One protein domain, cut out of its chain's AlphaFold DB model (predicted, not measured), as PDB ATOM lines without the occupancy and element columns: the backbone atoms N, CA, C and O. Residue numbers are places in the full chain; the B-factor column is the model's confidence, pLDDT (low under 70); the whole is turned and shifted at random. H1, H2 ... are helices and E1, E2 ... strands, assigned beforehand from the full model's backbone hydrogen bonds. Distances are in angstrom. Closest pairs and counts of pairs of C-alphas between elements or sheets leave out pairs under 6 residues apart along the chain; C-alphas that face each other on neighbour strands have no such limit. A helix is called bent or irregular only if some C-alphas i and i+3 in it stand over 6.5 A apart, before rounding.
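AT A GLANCE: This is residues 17 to 63 of the 367 residues of the protein "Sel1 domain-containing protein repeat-containing protein" of Nocardia brasiliensis ATCC 700358 (UniProt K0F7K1). A long two-stranded hairpin, E1 and E2, has one helix, H1, at its open end, where E1 begins and E2 ends; the turn of the hairpin, residues 31 to 35, lies at the far end. The hairpin makes much of the length, and the contacts between H1 and the two strands are few. The printed part has 47 residues, with two named strands and one named helix in the order E1, E2, H1; the sheet, in the order E1 - E2, is antiparallel and the class is mixed, helices and strands. The whole is loose, with a radius of gyration of the C-alphas of 12.8 A, and elongated, spanning 38 by 25 by 18 A.

HOW THE PARTS SIT: Strand E1, residues 23 to 30, and strand E2, residues 36 to 43, are antiparallel neighbours that form a hairpin, with 152 degrees between their N-to-C directions. The C-alphas of Leu 23 and Ile 43 face each other at 5.2 A, and those of Lys 30 and Ile 36 face each other at 4.5 A. N 23 and O 43 are within hydrogen-bond range at 2.9 A, and so are N 37 and O 29 at 2.9 A. E2 bends by 53 degrees at residue 39. Helix H1, residues 50 to 61, has 3 pairs of C-alphas within 8 A of E1; the closest are those of Leu 23 and Phe 50, 7.4 A apart. H1 and E2 have 1 such pair, the C-alphas of Ile 43 and Phe 50, 6.4 A apart. In H1 every O i to N i+4 pair is within hydrogen-bond range.

IN THESE COORDINATES: Residues 17 to 22 come before E1, which runs from Leu 23, with its C-alpha at (-36.295, 6.340, 8.534), to Lys 30, a length of 21.7 A. E2 runs from Ile 36, with its C-alpha at (-47.864, 23.357, 17.442), to Ile 43, 20.9 A. H1 runs from Phe 50 to Glu 61, 16.4 A, and its last C-alpha is at (-30.522, 10.955, -3.415). H1 is not bent.

THE WHOLE: The two C-alphas farthest apart are those of Asp 33, in the turn of the hairpin, and Arg 62, just after H1, at 40.2 A. The C-alphas of Arg 17 and Gly 63, the first and last printed residues, are 16.0 A apart. The printed part has no cut. The link from E1 to E2, with 5 residues, is tight, and the link from E2 to H1, with 6 residues, is short. The mean pLDDT of the printed part is 72.2, and residues 26 to 40 are under 70, the model's low-confidence stretch.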
ATOM      1  N   ARG A  17     -32.313   8.283   6.136       80.75
ATOM      2  CA  ARG A  17     -32.199   6.864   6.477       80.75
ATOM      3  C   ARG A  17     -31.161   6.662   7.586       80.75
ATOM      4  O   ARG A  17     -30.080   7.244   7.541       80.75
ATOM      5  N   LEU A  18     -31.497   5.852   8.584       81.37
ATOM      6  CA  LEU A  18     -30.604   5.434   9.665       81.37
ATOM      7  C   LEU A  18     -29.788   4.190   9.250       81.37
ATOM      8  O   LEU A  18     -30.212   3.452   8.356       81.37
ATOM      9  N   PRO A  19     -28.635   3.917   9.895       77.10
ATOM     10  CA  PRO A  19     -27.772   2.778   9.552       77.10
ATOM     11  C   PRO A  19     -28.435   1.397   9.667       77.10
ATOM     12  O   PRO A  19     -27.984   0.445   9.041       77.10
ATOM     13  N   ASP A  20     -29.497   1.284  10.465       80.35
ATOM     14  CA  ASP A  20     -30.272   0.058  10.693       80.35
ATOM     15  C   ASP A  20     -31.476  -0.092   9.742       80.35
ATOM     16  O   ASP A  20     -32.272  -1.018   9.882       80.35
ATOM     17  N   GLY A  21     -31.618   0.813   8.770       77.00
ATOM     18  CA  GLY A  21     -32.681   0.795   7.770       77.00
ATOM     19  C   GLY A  21     -33.940   1.575   8.151       77.00
ATOM     20  O   GLY A  21     -34.760   1.811   7.263       77.00
ATOM     21  N   ARG A  22     -34.085   2.031   9.405       83.85
ATOM     22  CA  ARG A  22     -35.203   2.892   9.835       83.85
ATOM     23  C   ARG A  22     -35.118   4.276   9.186       83.85
ATOM     24  O   ARG A  22     -34.045   4.711   8.765       83.85
ATOM     25  N   LEU A  23     -36.242   4.985   9.096       79.85
ATOM     26  CA  LEU A  23     -36.295   6.340   8.534       79.85
ATOM     27  C   LEU A  23     -36.614   7.355   9.629       79.85
ATOM     28  O   LEU A  23     -37.492   7.128  10.454       79.85
ATOM     29  N   LEU A  24     -35.913   8.484   9.605       78.35
ATOM     30  CA  LEU A  24     -36.140   9.628  10.476       78.35
ATOM     31  C   LEU A  24     -36.796  10.732   9.640       78.35
ATOM     32  O   LEU A  24     -36.150  11.264   8.736       78.35
ATOM     33  N   ILE A  25     -38.058  11.061   9.914       75.71
ATOM     34  CA  ILE A  25     -38.863  11.996   9.111       75.71
ATOM     35  C   ILE A  25     -39.258  13.240   9.925       75.71
ATOM     36  O   ILE A  25     -39.598  13.103  11.102       75.71
ATOM     37  N   PRO A  26     -39.223  14.447   9.333       67.81
ATOM     38  CA  PRO A  26     -39.714  15.651   9.991       67.81
ATOM     39  C   PRO A  26     -41.231  15.584  10.195       67.81
ATOM     40  O   PRO A  26     -41.974  15.101   9.341       67.81
ATOM     41  N   TRP A  27     -41.673  16.067  11.352       67.87
ATOM     42  CA  TRP A  27     -43.056  16.062  11.808       67.87
ATOM     43  C   TRP A  27     -43.498  17.469  12.200       67.87
ATOM     44  O   TRP A  27     -42.743  18.218  12.822       67.87
ATOM     45  N   HIS A  28     -44.740  17.784  11.846       61.86
ATOM     46  CA  HIS A  28     -45.438  19.010  12.198       61.86
ATOM     47  C   HIS A  28     -46.840  18.623  12.667       61.86
ATOM     48  O   HIS A  28     -47.630  18.096  11.880       61.86
ATOM     49  N   GLY A  29     -47.168  18.868  13.932       58.88
ATOM     50  CA  GLY A  29     -48.468  18.479  14.470       58.88
ATOM     51  C   GLY A  29     -48.900  19.308  15.665       58.88
ATOM     52  O   GLY A  29     -48.092  19.930  16.348       58.88
ATOM     53  N   LYS A  30     -50.211  19.324  15.901       52.02
ATOM     54  CA  LYS A  30     -50.822  20.003  17.042       52.02
ATOM     55  C   LYS A  30     -50.918  19.029  18.216       52.02
ATOM     56  O   LYS A  30     -51.515  17.963  18.072       52.02
ATOM     57  N   GLN A  31     -50.328  19.386  19.351       59.86
ATOM     58  CA  GLN A  31     -50.407  18.616  20.588       59.86
ATOM     59  C   GLN A  31     -51.806  18.724  21.229       59.86
ATOM     60  O   GLN A  31     -52.566  19.646  20.905       59.86
ATOM     61  N   PRO A  32     -52.179  17.800  22.139       50.14
ATOM     62  CA  PRO A  32     -53.473  17.824  22.831       50.14
ATOM     63  C   PRO A  32     -53.767  19.118  23.609       50.14
ATOM     64  O   PRO A  32     -54.932  19.453  23.809       50.14
ATOM     65  N   ASP A  33     -52.735  19.853  24.024       62.96
ATOM     66  CA  ASP A  33     -52.837  21.147  24.713       62.96
ATOM     67  C   ASP A  33     -52.995  22.350  23.757       62.96
ATOM     68  O   ASP A  33     -53.153  23.489  24.192       62.96
ATOM     69  N   GLY A  34     -52.990  22.100  22.446       53.37
ATOM     70  CA  GLY A  34     -53.159  23.103  21.405       53.37
ATOM     71  C   GLY A  34     -51.867  23.726  20.880       53.37
ATOM     72  O   GLY A  34     -51.954  24.496  19.918       53.37
ATOM     73  N   THR A  35     -50.701  23.386  21.433       57.08
ATOM     74  CA  THR A  35     -49.411  23.850  20.906       57.08
ATOM     75  C   THR A  35     -49.081  23.180  19.571       57.08
ATOM     76  O   THR A  35     -49.416  22.020  19.330       57.08
ATOM     77  N   ILE A  36     -48.456  23.926  18.657       57.94
ATOM     78  CA  ILE A  36     -47.864  23.357  17.442       57.94
ATOM     79  C   ILE A  36     -46.455  22.916  17.811       57.94
ATOM     80  O   ILE A  36     -45.679  23.711  18.336       57.94
ATOM     81  N   ALA A  37     -46.137  21.653  17.553       57.85
ATOM     82  CA  ALA A  37     -44.820  21.103  17.800       57.85
ATOM     83  C   ALA A  37     -44.184  20.627  16.490       57.85
ATOM     84  O   ALA A  37     -44.838  20.067  15.602       57.85
ATOM     85  N   HIS A  38     -42.877  20.857  16.408       60.73
ATOM     86  CA  HIS A  38     -42.008  20.427  15.325       60.73
ATOM     87  C   HIS A  38     -41.059  19.363  15.874       60.73
ATOM     88  O   HIS A  38     -40.501  19.521  16.963       60.73
ATOM     89  N   GLY A  39     -40.869  18.262  15.149       65.88
ATOM     90  CA  GLY A  39     -40.078  17.142  15.654       65.88
ATOM     91  C   GLY A  39     -39.604  16.175  14.580       65.88
ATOM     92  O   GLY A  39     -39.787  16.405  13.389       65.88
ATOM     93  N   MET A  40     -38.986  15.081  15.024       69.97
ATOM     94  CA  MET A  40     -38.562  13.972  14.168       69.97
ATOM     95  C   MET A  40     -39.226  12.680  14.641       69.97
ATOM     96  O   MET A  40     -39.135  12.330  15.822       69.97
ATOM     97  N   VAL A  41     -39.846  11.960  13.710       70.80
ATOM     98  CA  VAL A  41     -40.475  10.655  13.947       70.80
ATOM     99  C   VAL A  41     -39.607   9.564  13.325       70.80
ATOM    100  O   VAL A  41     -39.156   9.697  12.188       70.80
ATOM    101  N   GLU A  42     -39.359   8.490  14.075       76.91
ATOM    102  CA  GLU A  42     -38.724   7.275  13.559       76.91
ATOM    103  C   GLU A  42     -39.798   6.316  13.042       76.91
ATOM    104  O   GLU A  42     -40.727   5.982  13.774       76.91
ATOM    105  N   ILE A  43     -39.660   5.856  11.798       75.75
ATOM    106  CA  ILE A  43     -40.517   4.821  11.207       75.75
ATOM    107  C   ILE A  43     -39.678   3.603  10.806       75.75
ATOM    108  O   ILE A  43     -38.599   3.726  10.215       75.75
ATOM    109  N   GLY A  44     -40.162   2.417  11.174       79.15
ATOM    110  CA  GLY A  44     -39.556   1.128  10.843       79.15
ATOM    111  C   GLY A  44     -40.175   0.486   9.596       79.15
ATOM    112  O   GLY A  44     -41.178   0.987   9.098       79.15
ATOM    113  N   PRO A  45     -39.604  -0.623   9.096       77.55
ATOM    114  CA  PRO A  45     -40.101  -1.336   7.913       77.55
ATOM    115  C   PRO A  45     -41.518  -1.911   8.068       77.55
ATOM    116  O   PRO A  45     -42.174  -2.154   7.062       77.55
ATOM    117  N   ASP A  46     -41.987  -2.085   9.304       77.29
ATOM    118  CA  ASP A  46     -43.345  -2.548   9.621       77.29
ATOM    119  C   ASP A  46     -44.401  -1.425   9.545       77.29
ATOM    120  O   ASP A  46     -45.587  -1.671   9.739       77.29
ATOM    121  N   ASP A  47     -43.979  -0.180   9.301       78.76
ATOM    122  CA  ASP A  47     -44.864   0.972   9.149       78.76
ATOM    123  C   ASP A  47     -45.358   1.089   7.700       78.76
ATOM    124  O   ASP A  47     -44.551   1.165   6.772       78.76
ATOM    125  N   ASP A  48     -46.671   1.200   7.491       75.78
ATOM    126  CA  ASP A  48     -47.278   1.334   6.154       75.78
ATOM    127  C   ASP A  48     -46.712   2.519   5.346       75.78
ATOM    128  O   ASP A  48     -46.721   2.526   4.112       75.78
ATOM    129  N   ARG A  49     -46.181   3.540   6.033       71.64
ATOM    130  CA  ARG A  49     -45.589   4.734   5.412       71.64
ATOM    131  C   ARG A  49     -44.142   4.521   4.977       71.64
ATOM    132  O   ARG A  49     -43.621   5.332   4.207       71.64
ATOM    133  N   PHE A  50     -43.483   3.462   5.449       78.03
ATOM    134  CA  PHE A  50     -42.070   3.195   5.195       78.03
ATOM    135  C   PHE A  50     -41.761   3.123   3.703       78.03
ATOM    136  O   PHE A  50     -40.796   3.735   3.253       78.03
ATOM    137  N   ALA A  51     -42.601   2.445   2.918       78.36
ATOM    138  CA  ALA A  51     -42.396   2.297   1.479       78.36
ATOM    139  C   ALA A  51     -42.402   3.653   0.747       78.36
ATOM    140  O   ALA A  51     -41.482   3.950  -0.017       78.36
ATOM    141  N   ALA A  52     -43.394   4.505   1.029       79.27
ATOM    142  CA  ALA A  52     -43.539   5.814   0.388       79.27
ATOM    143  C   ALA A  52     -42.390   6.771   0.748       79.27
ATOM    144  O   ALA A  52     -41.843   7.457  -0.119       79.27
ATOM    145  N   TRP A  53     -41.983   6.791   2.019       80.18
ATOM    146  CA  TRP A  53     -40.862   7.616   2.474       80.18
ATOM    147  C   TRP A  53     -39.509   7.093   1.998       80.18
ATOM    148  O   TRP A  53     -38.661   7.884   1.592       80.18
ATOM    149  N   SER A  54     -39.317   5.774   2.004       80.00
ATOM    150  CA  SER A  54     -38.116   5.120   1.483       80.00
ATOM    151  C   SER A  54     -37.893   5.478   0.013       80.00
ATOM    152  O   SER A  54     -36.777   5.845  -0.355       80.00
ATOM    153  N   GLU A  55     -38.947   5.426  -0.807       81.53
ATOM    154  CA  GLU A  55     -38.875   5.813  -2.219       81.53
ATOM    155  C   GLU A  55     -38.603   7.314  -2.384       81.53
ATOM    156  O   GLU A  55     -37.747   7.702  -3.172       81.53
ATOM    157  N   SER A  56     -39.268   8.176  -1.610       79.42
ATOM    158  CA  SER A  56     -39.027   9.624  -1.666       79.42
ATOM    159  C   SER A  56     -37.580  10.002  -1.338       79.42
ATOM    160  O   SER A  56     -36.994  10.814  -2.053       79.42
ATOM    161  N   ILE A  57     -36.982   9.391  -0.309       76.64
ATOM    162  CA  ILE A  57     -35.570   9.599   0.040       76.64
ATOM    163  C   ILE A  57     -34.670   9.131  -1.108       76.64
ATOM    164  O   ILE A  57     -33.801   9.882  -1.543       76.64
ATOM    165  N   ALA A  58     -34.930   7.945  -1.666       79.77
ATOM    166  CA  ALA A  58     -34.146   7.410  -2.775       79.77
ATOM    167  C   ALA A  58     -34.219   8.302  -4.032       79.77
ATOM    168  O   ALA A  58     -33.222   8.478  -4.727       79.77
ATOM    169  N   ARG A  59     -35.379   8.906  -4.322       78.45
ATOM    170  CA  ARG A  59     -35.548   9.873  -5.421       78.45
ATOM    171  C   ARG A  59     -34.749  11.160  -5.201       78.45
ATOM    172  O   ARG A  59     -34.175  11.678  -6.154       78.45
ATOM    173  N   ARG A  60     -34.673  11.664  -3.965       73.33
ATOM    174  CA  ARG A  60     -33.858  12.847  -3.621       73.33
ATOM    175  C   ARG A  60     -32.364  12.567  -3.725       73.33
ATOM    176  O   ARG A  60     -31.641  13.360  -4.310       73.33
ATOM    177  N   GLU A  61     -31.917  11.400  -3.264       73.03
ATOM    178  CA  GLU A  61     -30.522  10.955  -3.415       73.03
ATOM    179  C   GLU A  61     -30.099  10.846  -4.891       73.03
ATOM    180  O   GLU A  61     -28.933  11.056  -5.222       73.03
ATOM    181  N   ARG A  62     -31.052  10.568  -5.792       79.77
ATOM    182  CA  ARG A  62     -30.855  10.576  -7.252       79.77
ATOM    183  C   ARG A  62     -31.001  11.959  -7.902       79.77
ATOM    184  O   ARG A  62     -30.790  12.079  -9.105       79.77
ATOM    185  N   GLY A  63     -31.368  12.994  -7.144       75.06
ATOM    186  CA  GLY A  63     -31.627  14.341  -7.662       75.06
ATOM    187  C   GLY A  63     -32.934  14.477  -8.456       75.06
ATOM    188  O   GLY A  63     -33.096  15.426  -9.216       75.06
TER     189      GLY A  63